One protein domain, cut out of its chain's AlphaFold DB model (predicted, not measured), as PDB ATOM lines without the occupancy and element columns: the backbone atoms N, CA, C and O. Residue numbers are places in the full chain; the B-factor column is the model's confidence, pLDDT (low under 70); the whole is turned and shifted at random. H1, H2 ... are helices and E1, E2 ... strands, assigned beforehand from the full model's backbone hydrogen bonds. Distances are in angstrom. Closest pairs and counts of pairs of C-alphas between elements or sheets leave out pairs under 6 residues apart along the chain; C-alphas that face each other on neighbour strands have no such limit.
ATOM      1  N   ARG A 385     -31.980 -32.460  16.303       94.56
ATOM      2  CA  ARG A 385     -33.288 -31.878  16.037       94.56
ATOM      3  C   ARG A 385     -34.325 -32.969  15.912       94.56
ATOM      4  O   ARG A 385     -34.223 -33.867  15.085       94.56
ATOM      5  N   GLU A 386     -35.388 -32.811  16.673       95.50
ATOM      6  CA  GLU A 386     -36.509 -33.726  16.618       95.50
ATOM      7  C   GLU A 386     -37.459 -33.402  15.468       95.50
ATOM      8  O   GLU A 386     -37.783 -32.239  15.182       95.50
ATOM      9  N   VAL A 387     -37.954 -34.459  14.839       96.88
ATOM     10  CA  VAL A 387     -38.939 -34.409  13.764       96.88
ATOM     11  C   VAL A 387     -40.045 -35.430  14.007       96.88
ATOM     12  O   VAL A 387     -39.881 -36.399  14.751       96.88
ATOM     13  N   TYR A 388     -41.178 -35.213  13.348       97.25
ATOM     14  CA  TYR A 388     -42.252 -36.189  13.227       97.25
ATOM     15  C   TYR A 388     -42.349 -36.688  11.791       97.25
ATOM     16  O   TYR A 388     -42.399 -35.888  10.859       97.25
ATOM     17  N   CYS A 389     -42.450 -38.000  11.619       97.50
ATOM     18  CA  CYS A 389     -42.815 -38.636  10.360       97.50
ATOM     19  C   CYS A 389     -44.311 -38.934  10.393       97.50
ATOM     20  O   CYS A 389     -44.750 -39.793  11.159       97.50
ATOM     21  N   LEU A 390     -45.098 -38.204   9.600       96.19
ATOM     22  CA  LEU A 390     -46.550 -38.366   9.522       96.19
ATOM     23  C   LEU A 390     -46.948 -38.879   8.139       96.19
ATOM     24  O   LEU A 390     -46.684 -38.213   7.135       96.19
ATOM     25  N   SER A 391     -47.616 -40.032   8.089       95.94
ATOM     26  CA  SER A 391     -47.963 -40.690   6.827       95.94
ATOM     27  C   SER A 391     -49.469 -40.765   6.591       95.94
ATOM     28  O   SER A 391     -50.257 -41.064   7.494       95.94
ATOM     29  N   ARG A 392     -49.863 -40.525   5.337       94.81
ATOM     30  CA  ARG A 392     -51.230 -40.706   4.837       94.81
ATOM     31  C   ARG A 392     -51.167 -41.214   3.401       94.81
ATOM     32  O   ARG A 392     -50.544 -40.585   2.544       94.81
ATOM     33  N   GLY A 393     -51.827 -42.336   3.128       93.69
ATOM     34  CA  GLY A 393     -51.773 -42.955   1.802       93.69
ATOM     35  C   GLY A 393     -50.334 -43.306   1.425       93.69
ATOM     36  O   GLY A 393     -49.648 -43.954   2.200       93.69
ATOM     37  N   LYS A 394     -49.867 -42.862   0.254       94.75
ATOM     38  CA  LYS A 394     -48.510 -43.134  -0.258       94.75
ATOM     39  C   LYS A 394     -47.478 -42.058   0.092       94.75
ATOM     40  O   LYS A 394     -46.419 -42.008  -0.524       94.75
ATOM     41  N   ARG A 395     -47.784 -41.153   1.022       94.62
ATOM     42  CA  ARG A 395     -46.916 -40.012   1.342       94.62
ATOM     43  C   ARG A 395     -46.521 -40.032   2.806       94.62
ATOM     44  O   ARG A 395     -47.311 -40.420   3.668       94.62
ATOM     45  N   THR A 396     -45.303 -39.598   3.099       96.56
ATOM     46  CA  THR A 396     -44.824 -39.335   4.460       96.56
ATOM     47  C   THR A 396     -44.193 -37.961   4.519       96.56
ATOM     48  O   THR A 396     -43.247 -37.668   3.798       96.56
ATOM     49  N   HIS A 397     -44.747 -37.102   5.367       95.44
ATOM     50  CA  HIS A 397     -44.225 -35.766   5.602       95.44
ATOM     51  C   HIS A 397     -43.294 -35.807   6.808       95.44
ATOM     52  O   HIS A 397     -43.676 -36.297   7.874       95.44
ATOM     53  N   ILE A 398     -42.097 -35.255   6.642       96.12
ATOM     54  CA  ILE A 398     -41.165 -34.989   7.733       96.12
ATOM     55  C   ILE A 398     -41.468 -33.578   8.238       96.12
ATOM     56  O   ILE A 398     -41.309 -32.592   7.518       96.12
ATOM     57  N   LEU A 399     -41.967 -33.485   9.463       95.00
ATOM     58  CA  LEU A 399     -42.482 -32.266  10.084       95.00
ATOM     59  C   LEU A 399     -41.615 -31.871  11.288       95.00
ATOM     60  O   LEU A 399     -41.021 -32.743  11.923       95.00
ATOM     61  N   PRO A 400     -41.540 -30.579  11.649       94.19
ATOM     62  CA  PRO A 400     -40.843 -30.164  12.865       94.19
ATOM     63  C   PRO A 400     -41.518 -30.733  14.126       94.19
ATOM     64  O   PRO A 400     -42.744 -30.811  14.198       94.19
ATOM     65  N   CYS A 401     -40.725 -31.077  15.141       94.19
ATOM     66  CA  CYS A 401     -41.207 -31.311  16.501       94.19
ATOM     67  C   CYS A 401     -40.906 -30.067  17.358       94.19
ATOM     68  O   CYS A 401     -39.761 -29.609  17.361       94.19
ATOM     69  N   PRO A 402     -41.888 -29.497  18.079       94.50
ATOM     70  CA  PRO A 402     -43.302 -29.891  18.154       94.50
ATOM     71  C   PRO A 402     -44.126 -29.511  16.906       94.50
ATOM     72  O   PRO A 402     -43.837 -28.516  16.239       94.50
ATOM     73  N   LEU A 403     -45.206 -30.256  16.631       92.56
ATOM     74  CA  LEU A 403     -46.097 -29.998  15.489       92.56
ATOM     75  C   LEU A 403     -46.876 -28.681  15.666       92.56
ATOM     76  O   LEU A 403     -47.465 -28.476  16.725       92.56
ATOM     77  N   PRO A 404     -46.969 -27.801  14.657       87.00
ATOM     78  CA  PRO A 404     -47.812 -26.607  14.745       87.00
ATOM     79  C   PRO A 404     -49.305 -26.970  14.810       87.00
ATOM     80  O   PRO A 404     -49.744 -27.914  14.151       87.00
ATOM     81  N   VAL A 405     -50.119 -26.192  15.548       80.31
ATOM     82  CA  VAL A 405     -51.590 -26.407  15.628       80.31
ATOM     83  C   VAL A 405     -52.242 -26.478  14.245       80.31
ATOM     84  O   VAL A 405     -53.165 -27.255  14.020       80.31
ATOM     85  N   ARG A 406     -51.752 -25.666  13.307       78.06
ATOM     86  CA  ARG A 406     -52.199 -25.662  11.916       78.06
ATOM     87  C   ARG A 406     -51.112 -26.296  11.059       78.06
ATOM     88  O   ARG A 406     -50.291 -25.577  10.499       78.06
ATOM     89  N   SER A 407     -51.106 -27.623  10.939       65.62
ATOM     90  CA  SER A 407     -50.158 -28.347  10.071       65.62
ATOM     91  C   SER A 407     -50.117 -27.794   8.642       65.62
ATOM     92  O   SER A 407     -49.050 -27.700   8.057       65.62
ATOM     93  N   GLN A 408     -51.255 -27.327   8.115       68.88
ATOM     94  CA  GLN A 408     -51.355 -26.686   6.797       68.88
ATOM     95  C   GLN A 408     -50.585 -25.359   6.677       68.88
ATOM     96  O   GLN A 408     -50.357 -24.883   5.571       68.88
ATOM     97  N   SER A 409     -50.229 -24.719   7.794       70.81
ATOM     98  CA  SER A 409     -49.595 -23.393   7.773       70.81
ATOM     99  C   SER A 409     -48.081 -23.440   7.574       70.81
ATOM    100  O   SER A 409     -47.491 -22.415   7.243       70.81
ATOM    101  N   GLN A 410     -47.458 -24.607   7.752       80.19
ATOM    102  CA  GLN A 410     -46.021 -24.775   7.590       80.19
ATOM    103  C   GLN A 410     -45.745 -25.917   6.608       80.19
ATOM    104  O   GLN A 410     -46.206 -27.034   6.853       80.19
ATOM    105  N   PRO A 411     -45.000 -25.673   5.513       87.88
ATOM    106  CA  PRO A 411     -44.633 -26.746   4.605       87.88
ATOM    107  C   PRO A 411     -43.791 -27.799   5.343       87.88
ATOM    108  O   PRO A 411     -43.049 -27.454   6.275       87.88
ATOM    109  N   PRO A 412     -43.898 -29.079   4.953       92.25
ATOM    110  CA  PRO A 412     -43.040 -30.118   5.501       92.25
ATOM    111  C   PRO A 412     -41.565 -29.810   5.227       92.25
ATOM    112  O   PRO A 412     -41.225 -29.182   4.227       92.25
ATOM    113  N   LEU A 413     -40.686 -30.268   6.121       92.62
ATOM    114  CA  LEU A 413     -39.234 -30.176   5.934       92.62
ATOM    115  C   LEU A 413     -38.804 -30.986   4.708       92.62
ATOM    116  O   LEU A 413     -37.914 -30.575   3.970       92.62
ATOM    117  N   HIS A 414     -39.451 -32.132   4.500       93.38
ATOM    118  CA  HIS A 414     -39.260 -32.993   3.344       93.38
ATOM    119  C   HIS A 414     -40.478 -33.918   3.166       93.38
ATOM    120  O   HIS A 414     -41.187 -34.206   4.137       93.38
ATOM    121  N   VAL A 415     -40.734 -34.377   1.938       93.75
ATOM    122  CA  VAL A 415     -41.835 -35.298   1.609       93.75
ATOM    123  C   VAL A 415     -41.274 -36.529   0.921       93.75
ATOM    124  O   VAL A 415     -40.575 -36.425  -0.081       93.75
ATOM    125  N   VAL A 416     -41.639 -37.688   1.454       95.00
ATOM    126  CA  VAL A 416     -41.267 -39.005   0.946       95.00
ATOM    127  C   VAL A 416     -42.471 -39.637   0.262       95.00
ATOM    128  O   VAL A 416     -43.583 -39.614   0.805       95.00
ATOM    129  N   TYR A 417     -42.246 -40.195  -0.925       94.44
ATOM    130  CA  TYR A 417     -43.268 -40.853  -1.735       94.44
ATOM    131  C   TYR A 417     -42.978 -42.344  -1.815       94.44
ATOM    132  O   TYR A 417     -41.893 -42.737  -2.227       94.44
ATOM    133  N   TRP A 418     -43.969 -43.149  -1.458       95.06
ATOM    134  CA  TRP A 418     -43.891 -44.604  -1.447       95.06
ATOM    135  C   TRP A 418     -44.547 -45.192  -2.695       95.06
ATOM    136  O   TRP A 418     -45.548 -44.661  -3.202       95.06
ATOM    137  N   LYS A 419     -44.047 -46.334  -3.170       93.44
ATOM    138  CA  LYS A 419     -44.693 -47.077  -4.265       93.44
ATOM    139  C   LYS A 419     -46.069 -47.588  -3.846       93.44
ATOM    140  O   LYS A 419     -47.047 -47.477  -4.600       93.44
ATOM    141  N   THR A 420     -46.162 -48.105  -2.624       92.88
ATOM    142  CA  THR A 420     -47.395 -48.615  -2.008       92.88
ATOM    143  C   THR A 420     -47.726 -47.829  -0.743       92.88
ATOM    144  O   THR A 420     -46.877 -47.142  -0.194       92.88
ATOM    145  N   ALA A 421     -48.989 -47.830  -0.308       94.94
ATOM    146  CA  ALA A 421     -49.352 -47.109   0.911       94.94
ATOM    147  C   ALA A 421     -48.845 -47.898   2.132       94.94
ATOM    148  O   ALA A 421     -49.339 -49.009   2.343       94.94
ATOM    149  N   PRO A 422     -47.899 -47.371   2.936       96.62
ATOM    150  CA  PRO A 422     -47.423 -48.080   4.113       96.62
ATOM    151  C   PRO A 422     -48.535 -48.290   5.144       96.62
ATOM    152  O   PRO A 422     -49.362 -47.409   5.392       96.62
ATOM    153  N   LYS A 423     -48.503 -49.447   5.804       95.81
ATOM    154  CA  LYS A 423     -49.239 -49.730   7.045       95.81
ATOM    155  C   LYS A 423     -48.529 -49.111   8.254       95.81
ATOM    156  O   LYS A 423     -49.187 -48.729   9.219       95.81
ATOM    157  N   TYR A 424     -47.202 -49.002   8.187       97.44
ATOM    158  CA  TYR A 424     -46.359 -48.351   9.188       97.44
ATOM    159  C   TYR A 424     -45.090 -47.780   8.541       97.44
ATOM    160  O   TYR A 424     -44.616 -48.334   7.548       97.44
ATOM    161  N   VAL A 425     -44.533 -46.707   9.106       97.88
ATOM    162  CA  VAL A 425     -43.229 -46.152   8.708       97.88
ATOM    163  C   VAL A 425     -42.337 -46.054   9.939       97.88
ATOM    164  O   VAL A 425     -42.668 -45.337  10.882       97.88
ATOM    165  N   ALA A 426     -41.215 -46.770   9.932       97.69
ATOM    166  CA  ALA A 426     -40.225 -46.742  11.001       97.69
ATOM    167  C   ALA A 426     -39.027 -45.861  10.596       97.69
ATOM    168  O   ALA A 426     -38.321 -46.204   9.646       97.69
ATOM    169  N   PRO A 427     -38.796 -44.728  11.280       96.94
ATOM    170  CA  PRO A 427     -37.598 -43.919  11.106       96.94
ATOM    171  C   PRO A 427     -36.422 -44.467  11.923       96.94
ATOM    172  O   PRO A 427     -36.602 -44.858  13.077       96.94
ATOM    173  N   ARG A 428     -35.209 -44.413  11.362       94.12
ATOM    174  CA  ARG A 428     -33.948 -44.588  12.099       94.12
ATOM    175  C   ARG A 428     -32.842 -43.696  11.546       94.12
ATOM    176  O   ARG A 428     -32.903 -43.245  10.403       94.12
ATOM    177  N   VAL A 429     -31.833 -43.434  12.369       92.88
ATOM    178  CA  VAL A 429     -30.646 -42.673  11.972       92.88
ATOM    179  C   VAL A 429     -29.484 -43.637  11.822       92.88
ATOM    180  O   VAL A 429     -29.094 -44.305  12.775       92.88
ATOM    181  N   CYS A 430     -28.911 -43.692  10.627       90.56
ATOM    182  CA  CYS A 430     -27.703 -44.460  10.372       90.56
ATOM    183  C   CYS A 430     -26.501 -43.570  10.695       90.56
ATOM    184  O   CYS A 430     -26.186 -42.638   9.949       90.56
ATOM    185  N   LEU A 431     -25.855 -43.835  11.831       87.06
ATOM    186  CA  LEU A 431     -24.631 -43.151  12.242       87.06
ATOM    187  C   LEU A 431     -23.398 -43.840  11.632       87.06
ATOM    188  O   LEU A 431     -23.397 -45.066  11.482       87.06
ATOM    189  N   PRO A 432     -22.336 -43.088  11.291       81.56
ATOM    190  CA  PRO A 432     -21.065 -43.692  10.915       81.56
ATOM    191  C   PRO A 432     -20.474 -44.507  12.083       81.56
ATOM    192  O   PRO A 432     -20.763 -44.212  13.247       81.56
ATOM    193  N   PRO A 433     -19.632 -45.520  11.800       72.81
ATOM    194  CA  PRO A 433     -19.046 -46.369  12.834       72.81
ATOM    195  C   PRO A 433     -18.265 -45.556  13.871       72.81
ATOM    196  O   PRO A 433     -17.484 -44.673  13.510       72.81
ATOM    197  N   LEU A 434     -18.408 -45.906  15.154       66.88
ATOM    198  CA  LEU A 434     -17.689 -45.267  16.268       66.88
ATOM    199  C   LEU A 434     -16.165 -45.273  16.056       66.88
ATOM    200  O   LEU A 434     -15.491 -44.294  16.365       66.88
ATOM    201  N   THR A 435     -15.618 -46.334  15.454       64.38
ATOM    202  CA  THR A 435     -14.185 -46.449  15.128       64.38
ATOM    203  C   THR A 435     -13.702 -45.368  14.161       64.38
ATOM    204  O   THR A 435     -12.563 -44.917  14.268       64.38
ATOM    205  N   SER A 436     -14.570 -44.890  13.264       57.81
ATOM    206  CA  SER A 436     -14.251 -43.787  12.356       57.81
ATOM    207  C   SER A 436     -14.170 -42.436  13.072       57.81
ATOM    208  O   SER A 436     -13.578 -41.510  12.523       57.81
ATOM    209  N   MET A 437     -14.742 -42.299  14.274       54.62
ATOM    210  CA  MET A 437     -14.665 -41.055  15.049       54.62
ATOM    211  C   MET A 437     -13.370 -40.939  15.864       54.62
ATOM    212  O   MET A 437     -12.961 -39.831  16.200       54.62
ATOM    213  N   VAL A 438     -12.705 -42.063  16.154       57.00
ATOM    214  CA  VAL A 438     -11.506 -42.111  17.014       57.00
ATOM    215  C   VAL A 438     -10.200 -42.028  16.210       57.00
ATOM    216  O   VAL A 438      -9.144 -41.794  16.791       57.00
ATOM    217  N   PRO A 448     -21.325 -39.065   6.092       86.38
ATOM    218  CA  PRO A 448     -22.246 -38.298   6.918       86.38
ATOM    219  C   PRO A 448     -23.388 -39.189   7.433       86.38
ATOM    220  O   PRO A 448     -23.737 -40.172   6.777       86.38
ATOM    221  N   PRO A 449     -24.000 -38.847   8.581       89.88
ATOM    222  CA  PRO A 449     -25.181 -39.549   9.062       89.88
ATOM    223  C   PRO A 449     -26.331 -39.447   8.054       89.88
ATOM    224  O   PRO A 449     -26.554 -38.395   7.444       89.88
ATOM    225  N   LEU A 450     -27.075 -40.542   7.908       92.62
ATOM    226  CA  LEU A 450     -28.207 -40.655   6.989       92.62
ATOM    227  C   LEU A 450     -29.499 -40.887   7.763       92.62
ATOM    228  O   LEU A 450     -29.509 -41.519   8.822       92.62
ATOM    229  N   PHE A 451     -30.601 -40.396   7.210       95.38
ATOM    230  CA  PHE A 451     -31.930 -40.663   7.732       95.38
ATOM    231  C   PHE A 451     -32.606 -41.762   6.924       95.38
ATOM    232  O   PHE A 451     -32.901 -41.568   5.748       95.38
ATOM    233  N   GLN A 452     -32.857 -42.908   7.549       95.62
ATOM    234  CA  GLN A 452     -33.459 -44.069   6.905       95.62
ATOM    235  C   GLN A 452     -34.923 -44.198   7.331       95.62
ATOM    236  O   GLN A 452     -35.249 -44.221   8.520       95.62
ATOM    237  N   LEU A 453     -35.817 -44.296   6.352       97.44
ATOM    238  CA  LEU A 453     -37.240 -44.541   6.548       97.44
ATOM    239  C   LEU A 453     -37.604 -45.901   5.967       97.44
ATOM    240  O   LEU A 453     -37.377 -46.151   4.786       97.44
ATOM    241  N   ILE A 454     -38.196 -46.755   6.800       98.00
ATOM    242  CA  ILE A 454     -38.597 -48.117   6.442       98.00
ATOM    243  C   ILE A 454     -40.124 -48.177   6.424       98.00
ATOM    244  O   ILE A 454     -40.776 -48.080   7.468       98.00
ATOM    245  N   ALA A 455     -40.704 -48.321   5.241       98.00
ATOM    246  CA  ALA A 455     -42.130 -48.505   5.027       98.00
ATOM    247  C   ALA A 455     -42.485 -49.997   5.001       98.00
ATOM    248  O   ALA A 455     -41.921 -50.769   4.229       98.00
ATOM    249  N   PHE A 456     -43.463 -50.388   5.819       97.81
ATOM    250  CA  PHE A 456     -44.032 -51.739   5.843       97.81
ATOM    251  C   PHE A 456     -45.338 -51.745   5.052       97.81
ATOM    252  O   PHE A 456     -46.266 -51.007   5.402       97.81
ATOM    253  N   GLY A 457     -45.411 -52.536   3.982       95.75
ATOM    254  CA  GLY A 457     -46.510 -52.518   3.016       95.75
ATOM    255  C   GLY A 457     -47.194 -53.868   2.805       95.75
ATOM    256  O   GLY A 457     -47.059 -54.810   3.583       95.75
ATOM    257  N   GLU A 458     -47.985 -53.941   1.737       94.00
ATOM    258  CA  GLU A 458     -48.642 -55.183   1.292       94.00
ATOM    259  C   GLU A 458     -47.712 -56.073   0.444       94.00
ATOM    260  O   GLU A 458     -47.949 -57.268   0.319       94.00
ATOM    261  N   ASN A 459     -46.625 -55.495  -0.079       92.56
ATOM    262  CA  ASN A 459     -45.694 -56.136  -1.012       92.56
ATOM    263  C   ASN A 459     -44.265 -56.221  -0.439       92.56
ATOM    264  O   ASN A 459     -43.303 -55.978  -1.157       92.56
ATOM    265  N   GLY A 460     -44.103 -56.459   0.863       95.31
ATOM    266  CA  GLY A 460     -42.780 -56.402   1.492       95.31
ATOM    267  C   GLY A 460     -42.461 -55.059   2.153       95.31
ATOM    268  O   GLY A 460     -43.341 -54.432   2.762       95.31
ATOM    269  N   ILE A 461     -41.189 -54.660   2.093       96.88
ATOM    270  CA  ILE A 461     -40.671 -53.428   2.702       96.88
ATOM    271  C   ILE A 461     -40.050 -52.506   1.649       96.88
ATOM    272  O   ILE A 461     -39.397 -52.958   0.713       96.88
ATOM    273  N   GLU A 462     -40.220 -51.201   1.839       96.56
ATOM    274  CA  GLU A 462     -39.591 -50.158   1.025       96.56
ATOM    275  C   GLU A 462     -38.716 -49.290   1.937       96.56
ATOM    276  O   GLU A 462     -39.163 -48.839   2.991       96.56
ATOM    277  N   ILE A 463     -37.461 -49.076   1.556       96.44
ATOM    278  CA  ILE A 463     -36.472 -48.335   2.337       96.44
ATOM    279  C   ILE A 463     -36.037 -47.117   1.530       96.44
ATOM    280  O   ILE A 463     -35.634 -47.235   0.373       96.44
ATOM    281  N   GLN A 464     -36.107 -45.943   2.152       96.12
ATOM    282  CA  GLN A 464     -35.567 -44.708   1.593       96.12
ATOM    283  C   GLN A 464     -34.554 -44.097   2.547       96.12
ATOM    284  O   GLN A 464     -34.848 -43.880   3.723       96.12
ATOM    285  N   GLU A 465     -33.366 -43.808   2.027       94.75
ATOM    286  CA  GLU A 465     -32.282 -43.167   2.762       94.75
ATOM    287  C   GLU A 465     -32.101 -41.743   2.255       94.75
ATOM    288  O   GLU A 465     -31.971 -41.498   1.055       94.75
ATOM    289  N   LEU A 466     -32.112 -40.800   3.190       94.19
ATOM    290  CA  LEU A 466     -32.109 -39.372   2.931       94.19
ATOM    291  C   LEU A 466     -30.867 -38.738   3.547       94.19
ATOM    292  O   LEU A 466     -30.575 -38.914   4.735       94.19
ATOM    293  N   SER A 467     -30.176 -37.917   2.759       93.00
ATOM    294  CA  SER A 467     -29.183 -36.983   3.292       93.00
ATOM    295  C   SER A 467     -29.842 -35.985   4.249       93.00
ATOM    296  O   SER A 467     -30.877 -35.404   3.929       93.00
ATOM    297  N   LEU A 468     -29.209 -35.697   5.389       92.56
ATOM    298  CA  LEU A 468     -29.698 -34.711   6.367       92.56
ATOM    299  C   LEU A 468     -29.540 -33.246   5.923       92.56
ATOM    300  O   LEU A 468     -29.873 -32.328   6.673       92.56
ATOM    301  N   SER A 469     -29.078 -33.004   4.694       90.50
ATOM    302  CA  SER A 469     -28.950 -31.665   4.103       90.50
ATOM    303  C   SER A 469     -30.267 -30.877   4.054       90.50
ATOM    304  O   SER A 469     -30.236 -29.651   4.126       90.50
ATOM    305  N   PHE A 470     -31.433 -31.541   4.032       90.44
ATOM    306  CA  PHE A 470     -32.738 -30.858   4.092       90.44
ATOM    307  C   PHE A 470     -32.998 -30.134   5.427       90.44
ATOM    308  O   PHE A 470     -33.907 -29.305   5.514       90.44
ATOM    309  N   LEU A 471     -32.225 -30.430   6.478       89.94
ATOM    310  CA  LEU A 471     -32.310 -29.730   7.761       89.94
ATOM    311  C   LEU A 471     -31.545 -28.402   7.774       89.94
ATOM    312  O   LEU A 471     -31.738 -27.614   8.706       89.94
ATOM    313  N   ASP A 472     -30.697 -28.141   6.777       85.75
ATOM    314  CA  ASP A 472     -29.857 -26.950   6.748       85.75
ATOM    315  C   ASP A 472     -30.663 -25.690   6.394       85.75
ATOM    316  O   ASP A 472     -30.852 -25.301   5.242       85.75
ATOM    317  N   THR A 473     -31.140 -25.021   7.442       71.94
ATOM    318  CA  THR A 473     -31.870 -23.749   7.339       71.94
ATOM    319  C   THR A 473     -30.960 -22.530   7.166       71.94
ATOM    320  O   THR A 473     -31.470 -21.413   7.030       71.94
ATOM    321  N   VAL A 486     -31.496 -39.187  -2.597       86.38
ATOM    322  CA  VAL A 486     -32.361 -40.233  -2.054       86.38
ATOM    323  C   VAL A 486     -31.879 -41.560  -2.618       86.38
ATOM    324  O   VAL A 486     -31.945 -41.770  -3.831       86.38
ATOM    325  N   SER A 487     -31.405 -42.441  -1.742       89.19
ATOM    326  CA  SER A 487     -31.195 -43.848  -2.082       89.19
ATOM    327  C   SER A 487     -32.476 -44.615  -1.776       89.19
ATOM    328  O   SER A 487     -33.164 -44.335  -0.792       89.19
ATOM    329  N   TRP A 488     -32.824 -45.552  -2.647       92.19
ATOM    330  CA  TRP A 488     -34.071 -46.298  -2.578       92.19
ATOM    331  C   TRP A 488     -33.786 -47.788  -2.753       92.19
ATOM    332  O   TRP A 488     -33.066 -48.178  -3.672       92.19
ATOM    333  N   ALA A 489     -34.377 -48.602  -1.883       92.31
ATOM    334  CA  ALA A 489     -34.329 -50.055  -1.944       92.31
ATOM    335  C   ALA A 489     -35.706 -50.643  -1.609       92.31
ATOM    336  O   ALA A 489     -36.482 -50.066  -0.849       92.31
ATOM    337  N   GLU A 490     -36.011 -51.809  -2.161       93.75
ATOM    338  CA  GLU A 490     -37.241 -52.555  -1.900       93.75
ATOM    339  C   GLU A 490     -36.892 -54.029  -1.798       93.75
ATOM    340  O   GLU A 490     -36.065 -54.524  -2.561       93.75
ATOM    341  N   GLU A 491     -37.529 -54.705  -0.853       93.25
ATOM    342  CA  GLU A 491     -37.386 -56.141  -0.653       93.25
ATOM    343  C   GLU A 491     -38.787 -56.756  -0.620       93.25
ATOM    344  O   GLU A 491     -39.585 -56.474   0.286       93.25
ATOM    345  N   ASP A 492     -39.079 -57.602  -1.608       93.12
ATOM    346  CA  ASP A 492     -40.313 -58.380  -1.654       93.12
ATOM    347  C   ASP A 492     -40.173 -59.615  -0.758       93.12
ATOM    348  O   ASP A 492     -39.446 -60.564  -1.050       93.12
ATOM    349  N   LEU A 493     -40.904 -59.608   0.355       89.81
ATOM    350  CA  LEU A 493     -40.900 -60.702   1.326       89.81
ATOM    351  C   LEU A 493     -41.954 -61.776   1.029       89.81
ATOM    352  O   LEU A 493     -42.200 -62.634   1.882       89.81
ATOM    353  N   GLY A 494     -42.558 -61.747  -0.162       88.56
ATOM    354  CA  GLY A 494     -43.556 -62.712  -0.614       88.56
ATOM    355  C   GLY A 494     -44.958 -62.456  -0.058       88.56
ATOM    356  O   GLY A 494     -45.793 -63.360  -0.085       88.56
ATOM    357  N   GLY A 495     -45.218 -61.254   0.465       91.81
ATOM    358  CA  GLY A 495     -46.535 -60.870   0.964       91.81
ATOM    359  C   GLY A 495     -46.537 -59.687   1.928       91.81
ATOM    360  O   GLY A 495     -45.613 -58.871   1.982       91.81
ATOM    361  N   ASP A 496     -47.622 -59.616   2.702       95.25
ATOM    362  CA  ASP A 496     -47.872 -58.559   3.676       95.25
ATOM    363  C   ASP A 496     -46.752 -58.463   4.714       95.25
ATOM    364  O   ASP A 496     -46.284 -59.479   5.242       95.25
ATOM    365  N   THR A 497     -46.403 -57.233   5.089       97.06
ATOM    366  CA  THR A 497     -45.510 -56.965   6.214       97.06
ATOM    367  C   THR A 497     -46.129 -56.008   7.222       97.06
ATOM    368  O   THR A 497     -47.105 -55.295   6.948       97.06
ATOM    369  N   GLY A 498     -45.549 -55.982   8.416       96.94
ATOM    370  CA  GLY A 498     -45.884 -54.997   9.429       96.94
ATOM    371  C   GLY A 498     -44.763 -54.784  10.432       96.94
ATOM    372  O   GLY A 498     -43.885 -55.622  10.615       96.94
ATOM    373  N   PHE A 499     -44.810 -53.625  11.076       97.38
ATOM    374  CA  PHE A 499     -43.892 -53.244  12.140       97.38
ATOM    375  C   PHE A 499     -44.238 -53.954  13.453       97.38
ATOM    376  O   PHE A 499     -45.417 -54.158  13.751       97.38
ATOM    377  N   LEU A 500     -43.215 -54.283  14.245       96.94
ATOM    378  CA  LEU A 500     -43.374 -54.859  15.581       96.94
ATOM    379  C   LEU A 500     -42.805 -53.947  16.667       96.94
ATOM    380  O   LEU A 500     -43.548 -53.493  17.533       96.94
ATOM    381  N   ALA A 501     -41.496 -53.696  16.632       95.69
ATOM    382  CA  ALA A 501     -40.793 -52.925  17.652       95.69
ATOM    383  C   ALA A 501     -39.451 -52.396  17.114       95.69
ATOM    384  O   ALA A 501     -38.845 -53.053  16.263       95.69
ATOM    385  N   PRO A 502     -38.950 -51.250  17.607       94.06
ATOM    386  CA  PRO A 502     -37.549 -50.888  17.429       94.06
ATOM    387  C   PRO A 502     -36.666 -51.742  18.357       94.06
ATOM    388  O   PRO A 502     -37.139 -52.218  19.392       94.06
ATOM    389  N   GLY A 503     -35.394 -51.915  18.011       91.75
ATOM    390  CA  GLY A 503     -34.445 -52.710  18.794       91.75
ATOM    391  C   GLY A 503     -33.616 -53.645  17.919       91.75
ATOM    392  O   GLY A 503     -33.797 -53.716  16.701       91.75
ATOM    393  N   GLY A 504     -32.720 -54.397  18.539       88.06
ATOM    394  CA  GLY A 504     -31.836 -55.322  17.847       88.06
ATOM    395  C   GLY A 504     -30.567 -54.636  17.373       88.06
ATOM    396  O   GLY A 504     -30.649 -53.682  16.605       88.06
ATOM    397  N   ASN A 505     -29.409 -55.171  17.739       87.62
ATOM    398  CA  ASN A 505     -28.110 -54.844  17.130       87.62
ATOM    399  C   ASN A 505     -27.526 -56.093  16.458       87.62
ATOM    400  O   ASN A 505     -26.447 -56.574  16.806       87.62
ATOM    401  N   TRP A 506     -28.307 -56.692  15.554       85.81
ATOM    402  CA  TRP A 506     -28.013 -58.025  15.014       85.81
ATOM    403  C   TRP A 506     -26.891 -58.041  13.978       85.81
ATOM    404  O   TRP A 506     -26.336 -59.101  13.713       85.81
ATOM    405  N   TRP A 561     -46.308 -67.037   9.214       96.75
ATOM    406  CA  TRP A 561     -45.944 -65.749   9.785       96.75
ATOM    407  C   TRP A 561     -44.563 -65.836  10.421       96.75
ATOM    408  O   TRP A 561     -44.283 -66.718  11.243       96.75
ATOM    409  N   ARG A 562     -43.696 -64.898  10.044       96.12
ATOM    410  CA  ARG A 562     -42.294 -64.872  10.469       96.12
ATOM    411  C   ARG A 562     -41.912 -63.504  10.989       96.12
ATOM    412  O   ARG A 562     -42.494 -62.501  10.594       96.12
ATOM    413  N   VAL A 563     -40.906 -63.491  11.854       95.75
ATOM    414  CA  VAL A 563     -40.266 -62.285  12.384       95.75
ATOM    415  C   VAL A 563     -38.959 -62.101  11.634       95.75
ATOM    416  O   VAL A 563     -38.212 -63.059  11.439       95.75
ATOM    417  N   PHE A 564     -38.678 -60.871  11.235       95.19
ATOM    418  CA  PHE A 564     -37.411 -60.481  10.643       95.19
ATOM    419  C   PHE A 564     -36.893 -59.208  11.303       95.19
ATOM    420  O   PHE A 564     -37.627 -58.512  12.011       95.19
ATOM    421  N   TRP A 565     -35.631 -58.891  11.040       94.75
ATOM    422  CA  TRP A 565     -35.013 -57.655  11.488       94.75
ATOM    423  C   TRP A 565     -34.356 -56.894  10.339       94.75
ATOM    424  O   TRP A 565     -33.674 -57.465   9.480       94.75
ATOM    425  N   VAL A 566     -34.557 -55.580  10.349       93.50
ATOM    426  CA  VAL A 566     -33.942 -54.631   9.423       93.50
ATOM    427  C   VAL A 566     -33.093 -53.674  10.234       93.50
ATOM    428  O   VAL A 566     -33.596 -52.949  11.087       93.50
ATOM    429  N   GLY A 567     -31.805 -53.658   9.948       90.50
ATOM    430  CA  GLY A 567     -30.859 -52.748  10.557       90.50
ATOM    431  C   GLY A 567     -29.483 -52.948   9.941       90.50
ATOM    432  O   GLY A 567     -29.381 -53.467   8.828       90.50
ATOM    433  N   GLY A 568     -28.450 -52.527  10.662       83.69
ATOM    434  CA  GLY A 568     -27.078 -52.518  10.170       83.69
ATOM    435  C   GLY A 568     -26.454 -51.134  10.235       83.69
ATOM    436  O   GLY A 568     -27.170 -50.119  10.211       83.69
ATOM    437  N   SER A 569     -25.127 -51.125  10.312       72.81
ATOM    438  CA  SER A 569     -24.272 -49.948  10.191       72.81
ATOM    439  C   SER A 569     -23.700 -49.819   8.772       72.81
ATOM    440  O   SER A 569     -23.682 -50.763   7.986       72.81
ATOM    441  N   HIS A 570     -23.229 -48.624   8.408       65.25
ATOM    442  CA  HIS A 570     -22.784 -48.319   7.038       65.25
ATOM    443  C   HIS A 570     -21.504 -49.084   6.606       65.25
ATOM    444  O   HIS A 570     -21.124 -49.044   5.433       65.25
ATOM    445  N   SER A 571     -20.804 -49.737   7.533       59.09
ATOM    446  CA  SER A 571     -19.465 -50.307   7.324       59.09
ATOM    447  C   SER A 571     -19.422 -51.663   6.619       59.09
ATOM    448  O   SER A 571     -18.373 -52.004   6.079       59.09
ATOM    449  N   ASP A 572     -20.514 -52.424   6.593       53.69
ATOM    450  CA  ASP A 572     -20.417 -53.854   6.257       53.69
ATOM    451  C   ASP A 572     -20.285 -54.132   4.750       53.69
ATOM    452  O   ASP A 572     -19.873 -55.214   4.355       53.69
TER     453      ASP A 572
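What this domain is: This is residues 385 to 438, 448 to 473, 486 to 506 and 561 to 572 of the 582 residues of the protein "Predicted protein" of Laccaria bicolor (strain S238N-H82 / ATCC MYA-4686) (UniProt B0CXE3). Two antiparallel sheets make a sandwich, partly face to face: the three-strand sheet E1, E2, E3 covers part of one face of the larger, twisted sheet E4, E5, E6, E7. Beyond the larger sheet, away from E1 to E3, lie E8 and then E9, while H1 is far out past the end of E4. The printed part has 113 residues, with nine named strands and two short named helices in the order E1 E2 E3 E4 H1 E5 E6 H2 E7 E8 E9, and its class is mostly strand. It is compact, with a radius of gyration of the C-alphas of 15.1 A, and flat, spanning 42 by 42 by 23 A.

Where its parts are: E1, residues 385 to 392, begins with C-alpha 385 at (-33.288, -31.878, 16.037) and is 22.9 A long. E2 is residues 395 to 400, 16.3 A, and E3 residues 414 to 417. E4, residues 424 to 430, measures 19.1 A and precedes H1, residues 434 to 438. E5, residues 450 to 456, is 19.4 A long; E6, residues 461 to 467, 20.1 A. H2 is residues 468 to 471. E7 is residues 486 to 491, 16.7 A, and E8 residues 497 to 502, 15.0 A. E9, residues 561 to 566, is 16.4 A long and ends with C-alpha 566 at (-33.942, -54.631, 9.423).

How they stand to each other: E1, E2 and E3 form a meander, each strand the antiparallel neighbour of the one before; N 390 and O 397 are 2.9 A apart, N 396 and O 416 2.9 A. The order E4, E5, E6, E7 is antiparallel too, with N 428 and O 452 at 2.8 A, N 453 and O 464 at 2.8 A, and N 463 and O 489 at 2.8 A. The facing parts of the two sheets are 10.3 A centre to centre, their strands at 32 degrees. The closest C-alphas of E1 and E4 are those of Cys 389 and Pro 427, 7.5 A apart. Those of E5 and E8 are Phe 456 and Gly 498, 5.2 A. E8 and E9 are near each other. H2 is only just not on either sheet. In H1, 0 of 1 O i to N i+4 pairs and 2 of 2 O i to N i+3 pairs are within hydrogen-bond range; H2 is too short for an O i to N i+4 pair.

The domain as a whole: The C-alphas of Thr 473 and Trp 561, the two farthest apart, are separated by 44.4 A. Residues 439 to 447, 474 to 485 and 507 to 560 are not printed; the C-alpha gaps are 15.2, 19.0 and 20.2 A. The link from E2 to E3 is long. Residues 407 to 408, 434 to 438 and 570 to 572 have pLDDT under 70.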